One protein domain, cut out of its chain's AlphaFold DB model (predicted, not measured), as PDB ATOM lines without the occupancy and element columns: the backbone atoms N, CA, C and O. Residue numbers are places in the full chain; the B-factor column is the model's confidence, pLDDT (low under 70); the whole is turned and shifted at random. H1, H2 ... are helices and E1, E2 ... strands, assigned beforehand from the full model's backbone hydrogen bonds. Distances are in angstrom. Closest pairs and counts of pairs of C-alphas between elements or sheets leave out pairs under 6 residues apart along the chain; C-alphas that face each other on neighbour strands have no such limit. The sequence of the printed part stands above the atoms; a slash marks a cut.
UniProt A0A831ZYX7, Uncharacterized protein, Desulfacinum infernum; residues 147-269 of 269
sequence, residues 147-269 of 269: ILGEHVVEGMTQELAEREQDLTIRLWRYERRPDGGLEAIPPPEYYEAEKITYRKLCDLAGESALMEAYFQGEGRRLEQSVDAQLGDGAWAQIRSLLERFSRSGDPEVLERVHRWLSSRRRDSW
ATOM      1  N   ILE A 147     -67.673 -55.957 -63.318       94.19
ATOM      2  CA  ILE A 147     -66.683 -54.876 -63.183       94.19
ATOM      3  C   ILE A 147     -66.677 -53.912 -64.369       94.19
ATOM      4  O   ILE A 147     -66.569 -52.700 -64.169       94.19
ATOM      5  N   LEU A 148     -66.842 -54.417 -65.587       94.19
ATOM      6  CA  LEU A 148     -66.761 -53.652 -66.834       94.19
ATOM      7  C   LEU A 148     -68.136 -53.300 -67.414       94.19
ATOM      8  O   LEU A 148     -68.281 -52.250 -68.038       94.19
ATOM      9  N   GLY A 149     -69.145 -54.135 -67.166       91.12
ATOM     10  CA  GLY A 149     -70.430 -54.101 -67.862       91.12
ATOM     11  C   GLY A 149     -70.362 -54.787 -69.231       91.12
ATOM     12  O   GLY A 149     -69.314 -54.802 -69.877       91.12
ATOM     13  N   GLU A 150     -71.491 -55.340 -69.682       87.88
ATOM     14  CA  GLU A 150     -71.593 -56.133 -70.922       87.88
ATOM     15  C   GLU A 150     -71.058 -55.378 -72.147       87.88
ATOM     16  O   GLU A 150     -70.198 -55.896 -72.848       87.88
ATOM     17  N   HIS A 151     -71.452 -54.111 -72.331       89.44
ATOM     18  CA  HIS A 151     -71.007 -53.266 -73.454       89.44
ATOM     19  C   HIS A 151     -69.479 -53.173 -73.583       89.44
ATOM     20  O   HIS A 151     -68.929 -53.144 -74.683       89.44
ATOM     21  N   VAL A 152     -68.771 -53.066 -72.454       94.12
ATOM     22  CA  VAL A 152     -67.305 -52.951 -72.459       94.12
ATOM     23  C   VAL A 152     -66.664 -54.320 -72.651       94.12
ATOM     24  O   VAL A 152     -65.674 -54.411 -73.374       94.12
ATOM     25  N   VAL A 153     -67.225 -55.367 -72.037       93.38
ATOM     26  CA  VAL A 153     -66.768 -56.751 -72.222       93.38
ATOM     27  C   VAL A 153     -66.866 -57.147 -73.694       93.38
ATOM     28  O   VAL A 153     -65.851 -57.536 -74.254       93.38
ATOM     29  N   GLU A 154     -68.019 -56.980 -74.346       86.19
ATOM     30  CA  GLU A 154     -68.195 -57.339 -75.763       86.19
ATOM     31  C   GLU A 154     -67.293 -56.513 -76.687       86.19
ATOM     32  O   GLU A 154     -66.609 -57.074 -77.544       86.19
ATOM     33  N   GLY A 155     -67.189 -55.198 -76.459       89.50
ATOM     34  CA  GLY A 155     -66.297 -54.336 -77.239       89.50
ATOM     35  C   GLY A 155     -64.828 -54.731 -77.123       89.50
ATOM     36  O   GLY A 155     -64.090 -54.699 -78.109       89.50
ATOM     37  N   MET A 156     -64.405 -55.137 -75.926       94.31
ATOM     38  CA  MET A 156     -63.065 -55.654 -75.684       94.31
ATOM     39  C   MET A 156     -62.863 -57.023 -76.339       94.31
ATOM     40  O   MET A 156     -61.869 -57.210 -77.038       94.31
ATOM     41  N   THR A 157     -63.798 -57.962 -76.165       90.94
ATOM     42  CA  THR A 157     -63.748 -59.294 -76.785       90.94
ATOM     43  C   THR A 157     -63.639 -59.179 -78.306       90.94
ATOM     44  O   THR A 157     -62.748 -59.787 -78.903       90.94
ATOM     45  N   GLN A 158     -64.464 -58.332 -78.925       86.81
ATOM     46  CA  GLN A 158     -64.459 -58.103 -80.366       86.81
ATOM     47  C   GLN A 158     -63.134 -57.481 -80.835       86.81
ATOM     48  O   GLN A 158     -62.546 -57.954 -81.808       86.81
ATOM     49  N   GLU A 159     -62.619 -56.453 -80.150       89.81
ATOM     50  CA  GLU A 159     -61.335 -55.838 -80.513       89.81
ATOM     51  C   GLU A 159     -60.174 -56.842 -80.403       89.81
ATOM     52  O   GLU A 159     -59.310 -56.911 -81.281       89.81
ATOM     53  N   LEU A 160     -60.141 -57.643 -79.333       90.69
ATOM     54  CA  LEU A 160     -59.122 -58.672 -79.142       90.69
ATOM     55  C   LEU A 160     -59.236 -59.778 -80.199       90.69
ATOM     56  O   LEU A 160     -58.209 -60.206 -80.726       90.69
ATOM     57  N   ALA A 161     -60.451 -60.190 -80.568       86.19
ATOM     58  CA  ALA A 161     -60.679 -61.160 -81.636       86.19
ATOM     59  C   ALA A 161     -60.208 -60.632 -83.002       86.19
ATOM     60  O   ALA A 161     -59.565 -61.361 -83.760       86.19
ATOM     61  N   GLU A 162     -60.442 -59.350 -83.300       81.75
ATOM     62  CA  GLU A 162     -59.973 -58.704 -84.533       81.75
ATOM     63  C   GLU A 162     -58.437 -58.643 -84.621       81.75
ATOM     64  O   GLU A 162     -57.868 -58.775 -85.705       81.75
ATOM     65  N   ARG A 163     -57.728 -58.537 -83.493       84.88
ATOM     66  CA  ARG A 163     -56.249 -58.571 -83.464       84.88
ATOM     67  C   ARG A 163     -55.653 -59.946 -83.744       84.88
ATOM     68  O   ARG A 163     -54.448 -60.048 -83.990       84.88
ATOM     69  N   GLU A 164     -56.471 -60.994 -83.701       77.88
ATOM     70  CA  GLU A 164     -56.079 -62.358 -84.053       77.88
ATOM     71  C   GLU A 164     -56.375 -62.706 -85.522       77.88
ATOM     72  O   GLU A 164     -56.153 -63.843 -85.938       77.88
ATOM     73  N   GLN A 165     -56.782 -61.730 -86.345       62.41
ATOM     74  CA  GLN A 165     -57.027 -61.901 -87.787       62.41
ATOM     75  C   GLN A 165     -55.794 -62.330 -88.609       62.41
ATOM     76  O   GLN A 165     -55.953 -62.759 -89.749       62.41
ATOM     77  N   ASP A 166     -54.581 -62.284 -88.039       54.00
ATOM     78  CA  ASP A 166     -53.362 -62.864 -88.635       54.00
ATOM     79  C   ASP A 166     -53.335 -64.405 -88.605       54.00
ATOM     80  O   ASP A 166     -52.394 -65.029 -89.106       54.00
ATOM     81  N   LEU A 167     -54.359 -65.059 -88.047       50.16
ATOM     82  CA  LEU A 167     -54.655 -66.442 -88.403       50.16
ATOM     83  C   LEU A 167     -54.847 -66.476 -89.929       50.16
ATOM     84  O   LEU A 167     -55.771 -65.864 -90.442       50.16
ATOM     85  N   THR A 168     -53.945 -67.152 -90.646       35.69
ATOM     86  CA  THR A 168     -53.722 -67.191 -92.114       35.69
ATOM     87  C   THR A 168     -54.909 -67.598 -93.013       35.69
ATOM     88  O   THR A 168     -54.726 -68.087 -94.125       35.69
ATOM     89  N   ILE A 169     -56.143 -67.389 -92.578       36.53
ATOM     90  CA  ILE A 169     -57.381 -67.631 -93.299       36.53
ATOM     91  C   ILE A 169     -58.080 -66.274 -93.381       36.53
ATOM     92  O   ILE A 169     -58.667 -65.810 -92.409       36.53
ATOM     93  N   ARG A 170     -57.979 -65.603 -94.537       31.39
ATOM     94  CA  ARG A 170     -58.693 -64.343 -94.789       31.39
ATOM     95  C   ARG A 170     -60.189 -64.558 -94.550       31.39
ATOM     96  O   ARG A 170     -60.850 -65.236 -95.331       31.39
ATOM     97  N   LEU A 171     -60.687 -63.967 -93.470       38.31
ATOM     98  CA  LEU A 171     -62.082 -63.981 -93.054       38.31
ATOM     99  C   LEU A 171     -62.890 -63.040 -93.941       38.31
ATOM    100  O   LEU A 171     -63.032 -61.855 -93.661       38.31
ATOM    101  N   TRP A 172     -63.437 -63.581 -95.015       38.22
ATOM    102  CA  TRP A 172     -64.576 -62.972 -95.678       38.22
ATOM    103  C   TRP A 172     -65.793 -63.819 -95.310       38.22
ATOM    104  O   TRP A 172     -65.834 -65.010 -95.613       38.22
ATOM    105  N   ARG A 173     -66.777 -63.225 -94.624       41.09
ATOM    106  CA  ARG A 173     -68.113 -63.825 -94.516       41.09
ATOM    107  C   ARG A 173     -68.682 -63.835 -95.920       41.09
ATOM    108  O   ARG A 173     -68.956 -62.762 -96.428       41.09
ATOM    109  N   TYR A 174     -68.835 -64.998 -96.532       47.19
ATOM    110  CA  TYR A 174     -69.434 -65.097 -97.852       47.19
ATOM    111  C   TYR A 174     -70.874 -65.593 -97.744       47.19
ATOM    112  O   TYR A 174     -71.090 -66.731 -97.337       47.19
ATOM    113  N   GLU A 175     -71.859 -64.784 -98.120       50.75
ATOM    114  CA  GLU A 175     -73.213 -65.291 -98.357       50.75
ATOM    115  C   GLU A 175     -73.363 -65.771 -99.789       50.75
ATOM    116  O   GLU A 175     -72.830 -65.181-100.733       50.75
ATOM    117  N   ARG A 176     -74.099 -66.872 -99.947       44.44
ATOM    118  CA  ARG A 176     -74.404 -67.409-101.262       44.44
ATOM    119  C   ARG A 176     -75.518 -66.577-101.876       44.44
ATOM    120  O   ARG A 176     -76.658 -66.614-101.422       44.44
ATOM    121  N   ARG A 177     -75.181 -65.826-102.914       53.53
ATOM    122  CA  ARG A 177     -76.146 -65.078-103.707       53.53
ATOM    123  C   ARG A 177     -77.109 -66.034-104.422       53.53
ATOM    124  O   ARG A 177     -76.750 -67.186-104.689       53.53
ATOM    125  N   PRO A 178     -78.309 -65.561-104.806       52.59
ATOM    126  CA  PRO A 178     -79.266 -66.348-105.588       52.59
ATOM    127  C   PRO A 178     -78.707 -66.892-106.915       52.59
ATOM    128  O   PRO A 178     -79.220 -67.876-107.438       52.59
ATOM    129  N   ASP A 179     -77.651 -66.275-107.453       64.56
ATOM    130  CA  ASP A 179     -76.943 -66.696-108.670       64.56
ATOM    131  C   ASP A 179     -75.827 -67.734-108.417       64.56
ATOM    132  O   ASP A 179     -75.140 -68.153-109.350       64.56
ATOM    133  N   GLY A 180     -75.644 -68.164-107.166       51.03
ATOM    134  CA  GLY A 180     -74.600 -69.098-106.750       51.03
ATOM    135  C   GLY A 180     -73.239 -68.454-106.466       51.03
ATOM    136  O   GLY A 180     -72.316 -69.174-106.077       51.03
ATOM    137  N   GLY A 181     -73.100 -67.132-106.624       45.91
ATOM    138  CA  GLY A 181     -71.910 -66.375-106.237       45.91
ATOM    139  C   GLY A 181     -71.749 -66.251-104.719       45.91
ATOM    140  O   GLY A 181     -72.687 -66.478-103.962       45.91
ATOM    141  N   LEU A 182     -70.551 -65.890-104.265       41.78
ATOM    142  CA  LEU A 182     -70.230 -65.651-102.855       41.78
ATOM    143  C   LEU A 182     -70.023 -64.144-102.617       41.78
ATOM    144  O   LEU A 182     -69.220 -63.524-103.313       41.78
ATOM    145  N   GLU A 183     -70.722 -63.555-101.646       47.47
ATOM    146  CA  GLU A 183     -70.656 -62.125-101.307       47.47
ATOM    147  C   GLU A 183     -70.098 -61.878 -99.910       47.47
ATOM    148  O   GLU A 183     -70.644 -62.368 -98.929       47.47
ATOM    149  N   ALA A 184     -69.046 -61.062 -99.831       49.88
ATOM    150  CA  ALA A 184     -68.472 -60.581 -98.584       49.88
ATOM    151  C   ALA A 184     -69.473 -59.730 -97.783       49.88
ATOM    152  O   ALA A 184     -69.893 -58.682 -98.268       49.88
ATOM    153  N   ILE A 185     -69.787 -60.115 -96.545       51.41
ATOM    154  CA  ILE A 185     -70.660 -59.330 -95.668       51.41
ATOM    155  C   ILE A 185     -69.863 -58.698 -94.536       51.41
ATOM    156  O   ILE A 185     -69.222 -59.424 -93.767       51.41
ATOM    157  N   PRO A 186     -69.919 -57.361 -94.400       46.78
ATOM    158  CA  PRO A 186     -69.266 -56.676 -93.301       46.78
ATOM    159  C   PRO A 186     -69.859 -57.113 -91.949       46.78
ATOM    160  O   PRO A 186     -71.030 -57.506 -91.870       46.78
ATOM    161  N   PRO A 187     -69.067 -57.085 -90.867       49.38
ATOM    162  CA  PRO A 187     -69.612 -57.261 -89.532       49.38
ATOM    163  C   PRO A 187     -70.699 -56.199 -89.261       49.38
ATOM    164  O   PRO A 187     -70.596 -55.083 -89.774       49.38
ATOM    165  N   PRO A 188     -71.753 -56.537 -88.500       49.19
ATOM    166  CA  PRO A 188     -72.807 -55.592 -88.140       49.19
ATOM    167  C   PRO A 188     -72.282 -54.314 -87.460       49.19
ATOM    168  O   PRO A 188     -71.330 -54.368 -86.685       49.19
ATOM    169  N   GLU A 189     -72.942 -53.178 -87.707       47.53
ATOM    170  CA  GLU A 189     -72.524 -51.833 -87.260       47.53
ATOM    171  C   GLU A 189     -72.489 -51.649 -85.727       47.53
ATOM    172  O   GLU A 189     -71.740 -50.806 -85.228       47.53
ATOM    173  N   TYR A 190     -73.239 -52.451 -84.958       51.47
ATOM    174  CA  TYR A 190     -73.305 -52.336 -83.494       51.47
ATOM    175  C   TYR A 190     -71.985 -52.690 -82.788       51.47
ATOM    176  O   TYR A 190     -71.634 -52.052 -81.797       51.47
ATOM    177  N   TYR A 191     -71.188 -53.602 -83.352       63.56
ATOM    178  CA  TYR A 191     -69.870 -53.956 -82.811       63.56
ATOM    179  C   TYR A 191     -68.877 -52.785 -82.833       63.56
ATOM    180  O   TYR A 191     -67.953 -52.721 -82.023       63.56
ATOM    181  N   GLU A 192     -69.040 -51.823 -83.748       74.25
ATOM    182  CA  GLU A 192     -68.117 -50.690 -83.832       74.25
ATOM    183  C   GLU A 192     -68.311 -49.717 -82.660       74.25
ATOM    184  O   GLU A 192     -67.337 -49.189 -82.125       74.25
ATOM    185  N   ALA A 193     -69.549 -49.527 -82.200       80.25
ATOM    186  CA  ALA A 193     -69.856 -48.685 -81.048       80.25
ATOM    187  C   ALA A 193     -69.204 -49.195 -79.749       80.25
ATOM    188  O   ALA A 193     -68.666 -48.407 -78.962       80.25
ATOM    189  N   GLU A 194     -69.226 -50.509 -79.531       85.38
ATOM    190  CA  GLU A 194     -68.604 -51.175 -78.382       85.38
ATOM    191  C   GLU A 194     -67.077 -51.080 -78.435       85.38
ATOM    192  O   GLU A 194     -66.449 -50.648 -77.461       85.38
ATOM    193  N   LYS A 195     -66.480 -51.348 -79.603       88.81
ATOM    194  CA  LYS A 195     -65.039 -51.161 -79.831       88.81
ATOM    195  C   LYS A 195     -64.594 -49.721 -79.602       88.81
ATOM    196  O   LYS A 195     -63.554 -49.479 -78.991       88.81
ATOM    197  N   ILE A 196     -65.379 -48.732 -80.037       91.56
ATOM    198  CA  ILE A 196     -65.082 -47.318 -79.777       91.56
ATOM    199  C   ILE A 196     -65.061 -47.039 -78.269       91.56
ATOM    200  O   ILE A 196     -64.151 -46.349 -77.800       91.56
ATOM    201  N   THR A 197     -66.017 -47.572 -77.501       93.69
ATOM    202  CA  THR A 197     -66.011 -47.443 -76.035       93.69
ATOM    203  C   THR A 197     -64.736 -48.044 -75.438       93.69
ATOM    204  O   THR A 197     -64.060 -47.364 -74.664       93.69
ATOM    205  N   TYR A 198     -64.360 -49.263 -75.843       95.50
ATOM    206  CA  TYR A 198     -63.119 -49.917 -75.413       95.50
ATOM    207  C   TYR A 198     -61.873 -49.069 -75.711       95.50
ATOM    208  O   TYR A 198     -61.078 -48.788 -74.812       95.50
ATOM    209  N   ARG A 199     -61.718 -48.596 -76.953       95.31
ATOM    210  CA  ARG A 199     -60.565 -47.783 -77.380       95.31
ATOM    211  C   ARG A 199     -60.469 -46.480 -76.583       95.31
ATOM    212  O   ARG A 199     -59.393 -46.121 -76.115       95.31
ATOM    213  N   LYS A 200     -61.598 -45.803 -76.345       95.44
ATOM    214  CA  LYS A 200     -61.636 -44.586 -75.515       95.44
ATOM    215  C   LYS A 200     -61.250 -44.860 -74.062       95.44
ATOM    216  O   LYS A 200     -60.576 -44.037 -73.447       95.44
ATOM    217  N   LEU A 201     -61.654 -46.001 -73.504       96.25
ATOM    218  CA  LEU A 201     -61.225 -46.407 -72.166       96.25
ATOM    219  C   LEU A 201     -59.730 -46.749 -72.133       96.25
ATOM    220  O   LEU A 201     -59.070 -46.387 -71.164       96.25
ATOM    221  N   CYS A 202     -59.173 -47.351 -73.190       95.88
ATOM    222  CA  CYS A 202     -57.725 -47.549 -73.315       95.88
ATOM    223  C   CYS A 202     -56.971 -46.214 -73.301       95.88
ATOM    224  O   CYS A 202     -55.971 -46.086 -72.597       95.88
ATOM    225  N   ASP A 203     -57.472 -45.207 -74.019       93.81
ATOM    226  CA  ASP A 203     -56.874 -43.864 -74.069       93.81
ATOM    227  C   ASP A 203     -56.907 -43.125 -72.723       93.81
ATOM    228  O   ASP A 203     -56.132 -42.183 -72.515       93.81
ATOM    229  N   LEU A 204     -57.827 -43.504 -71.832       92.19
ATOM    230  CA  LEU A 204     -57.944 -42.958 -70.484       92.19
ATOM    231  C   LEU A 204     -57.144 -43.803 -69.488       92.19
ATOM    232  O   LEU A 204     -56.160 -43.335 -68.927       92.19
ATOM    233  N   ALA A 205     -57.540 -45.047 -69.256       94.81
ATOM    234  CA  ALA A 205     -57.022 -45.865 -68.164       94.81
ATOM    235  C   ALA A 205     -55.784 -46.700 -68.520       94.81
ATOM    236  O   ALA A 205     -55.137 -47.263 -67.635       94.81
ATOM    237  N   GLY A 206     -55.443 -46.773 -69.807       95.94
ATOM    238  CA  GLY A 206     -54.451 -47.701 -70.327       95.94
ATOM    239  C   GLY A 206     -55.021 -49.108 -70.496       95.94
ATOM    240  O   GLY A 206     -55.774 -49.613 -69.664       95.94
ATOM    241  N   GLU A 207     -54.610 -49.769 -71.575       96.56
ATOM    242  CA  GLU A 207     -55.069 -51.117 -71.920       96.56
ATOM    243  C   GLU A 207     -54.794 -52.141 -70.808       96.56
ATOM    244  O   GLU A 207     -55.651 -52.963 -70.513       96.56
ATOM    245  N   SER A 208     -53.656 -52.053 -70.111       97.50
ATOM    246  CA  SER A 208     -53.339 -52.967 -69.003       97.50
ATOM    247  C   SER A 208     -54.395 -52.972 -67.895       97.50
ATOM    248  O   SER A 208     -54.726 -54.038 -67.397       97.50
ATOM    249  N   ALA A 209     -54.960 -51.815 -67.535       97.81
ATOM    250  CA  ALA A 209     -55.995 -51.749 -66.502       97.81
ATOM    251  C   ALA A 209     -57.304 -52.424 -66.952       97.81
ATOM    252  O   ALA A 209     -58.011 -53.010 -66.138       97.81
ATOM    253  N   LEU A 210     -57.612 -52.374 -68.254       98.00
ATOM    254  CA  LEU A 210     -58.742 -53.099 -68.840       98.00
ATOM    255  C   LEU A 210     -58.467 -54.607 -68.908       98.00
ATOM    256  O   LEU A 210     -59.352 -55.390 -68.588       98.00
ATOM    257  N   MET A 211     -57.243 -55.023 -69.251       98.06
ATOM    258  CA  MET A 211     -56.835 -56.436 -69.255       98.06
ATOM    259  C   MET A 211     -56.887 -57.061 -67.857       98.06
ATOM    260  O   MET A 211     -57.372 -58.181 -67.721       98.06
ATOM    261  N   GLU A 212     -56.453 -56.337 -66.820       98.06
ATOM    262  CA  GLU A 212     -56.594 -56.738 -65.409       98.06
ATOM    263  C   GLU A 212     -58.076 -56.920 -65.038       98.06
ATOM    264  O   GLU A 212     -58.479 -57.967 -64.532       98.06
ATOM    265  N   ALA A 213     -58.921 -55.940 -65.366       97.81
ATOM    266  CA  ALA A 213     -60.352 -56.022 -65.099       97.81
ATOM    267  C   ALA A 213     -61.036 -57.182 -65.850       97.81
ATOM    268  O   ALA A 213     -61.906 -57.846 -65.290       97.81
ATOM    269  N   TYR A 214     -60.630 -57.445 -67.094       97.94
ATOM    270  CA  TYR A 214     -61.237 -58.451 -67.964       97.94
ATOM    271  C   TYR A 214     -60.773 -59.879 -67.656       97.94
ATOM    272  O   TYR A 214     -61.597 -60.775 -67.520       97.94
ATOM    273  N   PHE A 215     -59.465 -60.124 -67.534       97.81
ATOM    274  CA  PHE A 215     -58.924 -61.479 -67.357       97.81
ATOM    275  C   PHE A 215     -58.725 -61.887 -65.894       97.81
ATOM    276  O   PHE A 215     -58.682 -63.086 -65.618       97.81
ATOM    277  N   GLN A 216     -58.603 -60.923 -64.976       96.81
ATOM    278  CA  GLN A 216     -58.296 -61.173 -63.558       96.81
ATOM    279  C   GLN A 216     -59.412 -60.726 -62.611       96.81
ATOM    280  O   GLN A 216     -59.346 -60.996 -61.416       96.81
ATOM    281  N   GLY A 217     -60.428 -60.016 -63.114       95.69
ATOM    282  CA  GLY A 217     -61.483 -59.470 -62.266       95.69
ATOM    283  C   GLY A 217     -60.981 -58.364 -61.330       95.69
ATOM    284  O   GLY A 217     -61.538 -58.164 -60.252       95.69
ATOM    285  N   GLU A 218     -59.932 -57.635 -61.728       96.75
ATOM    286  CA  GLU A 218     -59.311 -56.572 -60.930       96.75
ATOM    287  C   GLU A 218     -59.644 -55.183 -61.504       96.75
ATOM    288  O   GLU A 218     -58.924 -54.615 -62.321       96.75
ATOM    289  N   GLY A 219     -60.772 -54.608 -61.073       96.06
ATOM    290  CA  GLY A 219     -61.299 -53.341 -61.611       96.06
ATOM    291  C   GLY A 219     -60.725 -52.057 -61.009       96.06
ATOM    292  O   GLY A 219     -60.926 -50.969 -61.550       96.06
ATOM    293  N   ARG A 220     -60.010 -52.149 -59.882       97.50
ATOM    294  CA  ARG A 220     -59.649 -50.972 -59.071       97.50
ATOM    295  C   ARG A 220     -58.759 -49.982 -59.821       97.50
ATOM    296  O   ARG A 220     -58.929 -48.773 -59.685       97.50
ATOM    297  N   ARG A 221     -57.795 -50.482 -60.597       97.31
ATOM    298  CA  ARG A 221     -56.865 -49.637 -61.355       97.31
ATOM    299  C   ARG A 221     -57.582 -48.873 -62.468       97.31
ATOM    300  O   ARG A 221     -57.282 -47.699 -62.689       97.31
ATOM    301  N   LEU A 222     -58.534 -49.525 -63.137       97.56
ATOM    302  CA  LEU A 222     -59.386 -48.910 -64.151       97.56
ATOM    303  C   LEU A 222     -60.217 -47.781 -63.539       97.56
ATOM    304  O   LEU A 222     -60.129 -46.649 -64.007       97.56
ATOM    305  N   GLU A 223     -60.944 -48.074 -62.459       97.62
ATOM    306  CA  GLU A 223     -61.769 -47.099 -61.739       97.62
ATOM    307  C   GLU A 223     -60.949 -45.871 -61.329       97.62
ATOM    308  O   GLU A 223     -61.274 -44.753 -61.716       97.62
ATOM    309  N   GLN A 224     -59.821 -46.080 -60.643       96.81
ATOM    310  CA  GLN A 224     -58.939 -44.995 -60.208       96.81
ATOM    311  C   GLN A 224     -58.432 -44.140 -61.374       96.81
ATOM    312  O   GLN A 224     -58.329 -42.922 -61.244       96.81
ATOM    313  N   SER A 225     -58.108 -44.760 -62.510       95.69
ATOM    314  CA  SER A 225     -57.557 -44.045 -63.667       95.69
ATOM    315  C   SER A 225     -58.618 -43.232 -64.409       95.69
ATOM    316  O   SER A 225     -58.329 -42.127 -64.874       95.69
ATOM    317  N   VAL A 226     -59.842 -43.761 -64.505       95.94
ATOM    318  CA  VAL A 226     -60.990 -43.051 -65.084       95.94
ATOM    319  C   VAL A 226     -61.403 -41.894 -64.176       95.94
ATOM    320  O   VAL A 226     -61.506 -40.759 -64.646       95.94
ATOM    321  N   ASP A 227     -61.562 -42.148 -62.878       96.19
ATOM    322  CA  ASP A 227     -61.983 -41.145 -61.898       96.19
ATOM    323  C   ASP A 227     -60.955 -40.016 -61.754       96.19
ATOM    324  O   ASP A 227     -61.320 -38.842 -61.717       96.19
ATOM    325  N   ALA A 228     -59.656 -40.326 -61.787       93.94
ATOM    326  CA  ALA A 228     -58.614 -39.301 -61.764       93.94
ATOM    327  C   ALA A 228     -58.711 -38.322 -62.950       93.94
ATOM    328  O   ALA A 228     -58.388 -37.141 -62.809       93.94
ATOM    329  N   GLN A 229     -59.160 -38.788 -64.122       93.69
ATOM    330  CA  GLN A 229     -59.248 -37.959 -65.327       93.69
ATOM    331  C   GLN A 229     -60.593 -37.263 -65.502       93.69
ATOM    332  O   GLN A 229     -60.637 -36.159 -66.052       93.69
ATOM    333  N   LEU A 230     -61.681 -37.892 -65.062       94.25
ATOM    334  CA  LEU A 230     -63.045 -37.432 -65.325       94.25
ATOM    335  C   LEU A 230     -63.773 -36.927 -64.068       94.25
ATOM    336  O   LEU A 230     -64.814 -36.280 -64.195       94.25
ATOM    337  N   GLY A 231     -63.190 -37.124 -62.884       94.25
ATOM    338  CA  GLY A 231     -63.740 -36.777 -61.575       94.25
ATOM    339  C   GLY A 231     -64.203 -38.004 -60.787       94.25
ATOM    340  O   GLY A 231     -64.568 -39.023 -61.367       94.25
ATOM    341  N   ASP A 232     -64.210 -37.885 -59.459       95.94
ATOM    342  CA  ASP A 232     -64.605 -38.961 -58.545       95.94
ATOM    343  C   ASP A 232     -65.989 -39.543 -58.891       95.94
ATOM    344  O   ASP A 232     -66.965 -38.809 -59.089       95.94
ATOM    345  N   GLY A 233     -66.082 -40.874 -58.953       96.19
ATOM    346  CA  GLY A 233     -67.301 -41.606 -59.296       96.19
ATOM    347  C   GLY A 233     -67.674 -41.568 -60.782       96.19
ATOM    348  O   GLY A 233     -68.795 -41.957 -61.132       96.19
ATOM    349  N   ALA A 234     -66.787 -41.097 -61.665       96.56
ATOM    350  CA  ALA A 234     -67.029 -41.076 -63.103       96.56
ATOM    351  C   ALA A 234     -67.180 -42.488 -63.675       96.56
ATOM    352  O   ALA A 234     -68.098 -42.721 -64.463       96.56
ATOM    353  N   TRP A 235     -66.345 -43.442 -63.256       96.94
ATOM    354  CA  TRP A 235     -66.413 -44.819 -63.740       96.94
ATOM    355  C   TRP A 235     -67.774 -45.466 -63.458       96.94
ATOM    356  O   TRP A 235     -68.407 -46.016 -64.361       96.94
ATOM    357  N   ALA A 236     -68.275 -45.324 -62.228       96.19
ATOM    358  CA  ALA A 236     -69.580 -45.849 -61.835       96.19
ATOM    359  C   ALA A 236     -70.726 -45.256 -62.679       96.19
ATOM    360  O   ALA A 236     -71.632 -45.973 -63.108       96.19
ATOM    361  N   GLN A 237     -70.672 -43.953 -62.966       96.62
ATOM    362  CA  GLN A 237     -71.670 -43.284 -63.803       96.62
ATOM    363  C   GLN A 237     -71.578 -43.704 -65.276       96.62
ATOM    364  O   GLN A 237     -72.612 -43.931 -65.903       96.62
ATOM    365  N   ILE A 238     -70.366 -43.836 -65.826       96.31
ATOM    366  CA  ILE A 238     -70.136 -44.320 -67.194       96.31
ATOM    367  C   ILE A 238     -70.734 -45.712 -67.363       96.31
ATOM    368  O   ILE A 238     -71.527 -45.923 -68.281       96.31
ATOM    369  N   ARG A 239     -70.427 -46.637 -66.448       95.44
ATOM    370  CA  ARG A 239     -71.010 -47.982 -66.459       95.44
ATOM    371  C   ARG A 239     -72.531 -47.956 -66.415       95.44
ATOM    372  O   ARG A 239     -73.168 -48.605 -67.231       95.44
ATOM    373  N   SER A 240     -73.116 -47.180 -65.503       94.75
ATOM    374  CA  SER A 240     -74.574 -47.091 -65.376       94.75
ATOM    375  C   SER A 240     -75.242 -46.580 -66.661       94.75
ATOM    376  O   SER A 240     -76.309 -47.064 -67.041       94.75
ATOM    377  N   LEU A 241     -74.609 -45.633 -67.362       95.06
ATOM    378  CA  LEU A 241     -75.088 -45.154 -68.658       95.06
ATOM    379  C   LEU A 241     -74.944 -46.216 -69.756       95.06
ATOM    380  O   LEU A 241     -75.871 -46.382 -70.542       95.06
ATOM    381  N   LEU A 242     -73.831 -46.950 -69.795       92.56
ATOM    382  CA  LEU A 242     -73.636 -48.047 -70.749       92.56
ATOM    383  C   LEU A 242     -74.632 -49.189 -70.511       92.56
ATOM    384  O   LEU A 242     -75.256 -49.644 -71.458       92.56
ATOM    385  N   GLU A 243     -74.882 -49.580 -69.260       89.00
ATOM    386  CA  GLU A 243     -75.912 -50.571 -68.919       89.00
ATOM    387  C   GLU A 243     -77.316 -50.106 -69.331       89.00
ATOM    388  O   GLU A 243     -78.138 -50.906 -69.776       89.00
ATOM    389  N   ARG A 244     -77.616 -48.807 -69.188       88.25
ATOM    390  CA  ARG A 244     -78.871 -48.240 -69.691       88.25
ATOM    391  C   ARG A 244     -78.937 -48.346 -71.215       88.25
ATOM    392  O   ARG A 244     -79.981 -48.744 -71.720       88.25
ATOM    393  N   PHE A 245     -77.854 -48.010 -71.918       86.88
ATOM    394  CA  PHE A 245     -77.777 -48.140 -73.372       86.88
ATOM    395  C   PHE A 245     -78.002 -49.587 -73.820       86.88
ATOM    396  O   PHE A 245     -78.864 -49.805 -74.663       86.88
ATOM    397  N   SER A 246     -77.339 -50.572 -73.206       79.25
ATOM    398  CA  SER A 246     -77.522 -51.992 -73.541       79.25
ATOM    399  C   SER A 246     -78.975 -52.458 -73.396       79.25
ATOM    400  O   SER A 246     -79.417 -53.318 -74.145       79.25
ATOM    401  N   ARG A 247     -79.748 -51.872 -72.469       78.50
ATOM    402  CA  ARG A 247     -81.174 -52.200 -72.289       78.50
ATOM    403  C   ARG A 247     -82.107 -51.448 -73.232       78.50
ATOM    404  O   ARG A 247     -83.173 -51.960 -73.548       78.50
ATOM    405  N   SER A 248     -81.786 -50.202 -73.581       81.31
ATOM    406  CA  SER A 248     -82.716 -49.320 -74.301       81.31
ATOM    407  C   SER A 248     -82.364 -49.089 -75.766       81.31
ATOM    408  O   SER A 248     -83.184 -48.523 -76.481       81.31
ATOM    409  N   GLY A 249     -81.147 -49.432 -76.194       78.38
ATOM    410  CA  GLY A 249     -80.621 -49.128 -77.527       78.38
ATOM    411  C   GLY A 249     -80.551 -47.629 -77.843       78.38
ATOM    412  O   GLY A 249     -80.501 -47.257 -79.008       78.38
ATOM    413  N   ASP A 250     -80.593 -46.756 -76.827       84.75
ATOM    414  CA  ASP A 250     -80.762 -45.304 -76.997       84.75
ATOM    415  C   ASP A 250     -79.438 -44.633 -77.419       84.75
ATOM    416  O   ASP A 250     -78.546 -44.458 -76.576       84.75
ATOM    417  N   PRO A 251     -79.283 -44.218 -78.691       86.19
ATOM    418  CA  PRO A 251     -78.015 -43.697 -79.191       86.19
ATOM    419  C   PRO A 251     -77.588 -42.399 -78.490       86.19
ATOM    420  O   PRO A 251     -76.389 -42.151 -78.364       86.19
ATOM    421  N   GLU A 252     -78.519 -41.602 -77.951       91.88
ATOM    422  CA  GLU A 252     -78.177 -40.361 -77.245       91.88
ATOM    423  C   GLU A 252     -77.419 -40.638 -75.937       91.88
ATOM    424  O   GLU A 252     -76.535 -39.869 -75.534       91.88
ATOM    425  N   VAL A 253     -77.736 -41.756 -75.272       91.94
ATOM    426  CA  VAL A 253     -77.029 -42.208 -74.064       91.94
ATOM    427  C   VAL A 253     -75.591 -42.579 -74.411       91.94
ATOM    428  O   VAL A 253     -74.664 -42.122 -73.736       91.94
ATOM    429  N   LEU A 254     -75.397 -43.347 -75.485       92.00
ATOM    430  CA  LEU A 254     -74.071 -43.753 -75.940       92.00
ATOM    431  C   LEU A 254     -73.229 -42.546 -76.374       92.00
ATOM    432  O   LEU A 254     -72.088 -42.398 -75.936       92.00
ATOM    433  N   GLU A 255     -73.799 -41.627 -77.156       92.88
ATOM    434  CA  GLU A 255     -73.120 -40.392 -77.560       92.88
ATOM    435  C   GLU A 255     -72.706 -39.538 -76.358       92.88
ATOM    436  O   GLU A 255     -71.637 -38.916 -76.350       92.88
ATOM    437  N   ARG A 256     -73.539 -39.483 -75.312       94.00
ATOM    438  CA  ARG A 256     -73.195 -38.797 -74.063       94.00
ATOM    439  C   ARG A 256     -71.997 -39.452 -73.379       94.00
ATOM    440  O   ARG A 256     -71.089 -38.727 -72.970       94.00
ATOM    441  N   VAL A 257     -71.966 -40.782 -73.286       94.69
ATOM    442  CA  VAL A 257     -70.817 -41.517 -72.730       94.69
ATOM    443  C   VAL A 257     -69.565 -41.254 -73.560       94.69
ATOM    444  O   VAL A 257     -68.535 -40.876 -73.012       94.69
ATOM    445  N   HIS A 258     -69.644 -41.367 -74.886       94.62
ATOM    446  CA  HIS A 258     -68.502 -41.145 -75.775       94.62
ATOM    447  C   HIS A 258     -67.961 -39.720 -75.697       94.62
ATOM    448  O   HIS A 258     -66.741 -39.539 -75.695       94.62
ATOM    449  N   ARG A 259     -68.829 -38.707 -75.590       93.19
ATOM    450  CA  ARG A 259     -68.403 -37.319 -75.354       93.19
ATOM    451  C   ARG A 259     -67.673 -37.173 -74.028       93.19
ATOM    452  O   ARG A 259     -66.636 -36.518 -73.997       93.19
ATOM    453  N   TRP A 260     -68.171 -37.806 -72.971       93.06
ATOM    454  CA  TRP A 260     -67.547 -37.744 -71.653       93.06
ATOM    455  C   TRP A 260     -66.192 -38.461 -71.611       93.06
ATOM    456  O   TRP A 260     -65.202 -37.886 -71.168       93.06
ATOM    457  N   LEU A 261     -66.103 -39.662 -72.185       93.06
ATOM    458  CA  LEU A 261     -64.836 -40.386 -72.327       93.06
ATOM    459  C   LEU A 261     -63.816 -39.616 -73.184       93.06
ATOM    460  O   LEU A 261     -62.611 -39.772 -73.022       93.06
ATOM    461  N   SER A 262     -64.286 -38.758 -74.093       91.31
ATOM    462  CA  SER A 262     -63.418 -37.905 -74.917       91.31
ATOM    463  C   SER A 262     -63.083 -36.567 -74.250       91.31
ATOM    464  O   SER A 262     -62.153 -35.881 -74.680       91.31
ATOM    465  N   SER A 263     -63.821 -36.166 -73.212       84.75
ATOM    466  CA  SER A 263     -63.582 -34.925 -72.485       84.75
ATOM    467  C   SER A 263     -62.507 -35.155 -71.432       84.75
ATOM    468  O   SER A 263     -62.788 -35.242 -70.239       84.75
ATOM    469  N   ARG A 264     -61.249 -35.254 -71.873       70.56
ATOM    470  CA  ARG A 264     -60.118 -35.160 -70.946       70.56
ATOM    471  C   ARG A 264     -60.248 -33.856 -70.166       70.56
ATOM    472  O   ARG A 264     -60.469 -32.805 -70.778       70.56
ATOM    473  N   ARG A 265     -60.050 -33.898 -68.845       65.25
ATOM    474  CA  ARG A 265     -59.670 -32.687 -68.116       65.25
ATOM    475  C   ARG A 265     -58.412 -32.144 -68.792       65.25
ATOM    476  O   ARG A 265     -57.340 -32.739 -68.715       65.25
ATOM    477  N   ARG A 266     -58.566 -31.050 -69.539       51.09
ATOM    478  CA  ARG A 266     -57.452 -30.126 -69.728       51.09
ATOM    479  C   ARG A 266     -57.199 -29.539 -68.341       51.09
ATOM    480  O   ARG A 266     -58.170 -29.275 -67.638       51.09
ATOM    481  N   ASP A 267     -55.929 -29.401 -67.985       45.50
ATOM    482  CA  ASP A 267     -55.390 -28.885 -66.716       45.50
ATOM    483  C   ASP A 267     -55.010 -30.023 -65.740       45.50
ATOM    484  O   ASP A 267     -55.838 -30.838 -65.355       45.50
ATOM    485  N   SER A 268     -53.768 -30.161 -65.268       35.22
ATOM    486  CA  SER A 268     -52.689 -29.173 -65.140       35.22
ATOM    487  C   SER A 268     -51.332 -29.872 -64.948       35.22
ATOM    488  O   SER A 268     -51.170 -30.659 -64.019       35.22
ATOM    489  N   TRP A 269     -50.372 -29.553 -65.819       35.84
ATOM    490  CA  TRP A 269     -48.939 -29.484 -65.522       35.84
ATOM    491  C   TRP A 269     -48.393 -28.239 -66.213       35.84
ATOM    492  O   TRP A 269     -48.764 -28.029 -67.392       35.84
TER     493      TRP A 269
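AT A GLANCE: This is residues 147 to 269 of the 269 residues of an uncharacterized protein of Desulfacinum infernum (UniProt A0A831ZYX7). What shape do these coordinates make? A knot of six helices has H2 through its middle, with H1 crossing it, H6 beside it, H5 beside H6, and H3 and H4 around its last residues. From this body the chain between H1 and H2 makes a long thin arm, with the small hairpin E1-E2 far out on it, and the arm makes much of the length. What are the parts and the size? The 123 printed residues are mostly helix, in the order H1 E1 E2 H2 H3 H4 H5 H6, with one antiparallel sheet, E1 - E2. The whole is loose, with a radius of gyration of the C-alphas of 17.3 A, and elongated, spanning 60 by 32 by 28 A.

HOW THE PARTS SIT: What does the first helix meet? H1, residues 150 to 162, touches the hub H2, residues 190 to 205, about perpendicular at 86 degrees, with residues 191 to 198 of H2 alone; the closest C-alphas, of Gly 155 and Glu 194, are 4.1 A apart. How do the strands pair? E1, residues 174 to 176, and E2, residues 182 to 184, form an antiparallel hairpin, with N 175 and O 183 within hydrogen-bond range at 2.8 A. What follows H2? H3, residues 207 to 215, and H2 only just touch, and only at the corner, with 3 pairs of C-alphas within 8 A, the closest being Cys 202 and Leu 210 at 7.2 A. H4, residues 220 to 230, forms a helical hairpin with H3 and touches H2 with residues 201 to 205 of H2 alone, the closest C-alphas being those of Ala 205 and Ser 225, 4.9 A apart. How do the last helices stand? H5, residues 234 to 248, and H6, residues 251 to 262, form a helical hairpin at a shallow tilt of 22 degrees, opposite ways, closest at C-alphas 245 and 253, 6.0 A. H6 touches H2 at a shallow tilt of 24 degrees, the same way, closest at C-alphas 200 and 261, 6.2 A; H2 and H5 are apart. Helix packing is mostly crossed, with 2 of 7 touching pairs at a shallow tilt.

IN THESE COORDINATES: Where do the elements begin and end? H1 begins at C-alpha 150, (-71.593, -56.133, -70.922), and H6 ends at C-alpha 262, (-63.418, -37.905, -74.917). How long are the helices? H2 measures 23.3 A, H5 21.0 A, H1 18.1 A, H6 16.3 A and H4 15.3 A. Are their backbones whole? In H1, H3, H5 and H6 every O i to N i+4 pair is within hydrogen-bond range; in H2 11 of 12 are, and in H4 6 of 7.

THE WHOLE: How far does it reach? The two C-alphas farthest apart, of Asp 179 and Trp 269, are 63.5 A apart, and residues 161 to 170 stand free. Is it continuous and sure? The printed part has no cut, and H1 to E1 is the long link, of 11 residues. The model's pLDDT is under 70 at residues 165 to 191 and 265 to 269, and its mean over the printed part is 80.5.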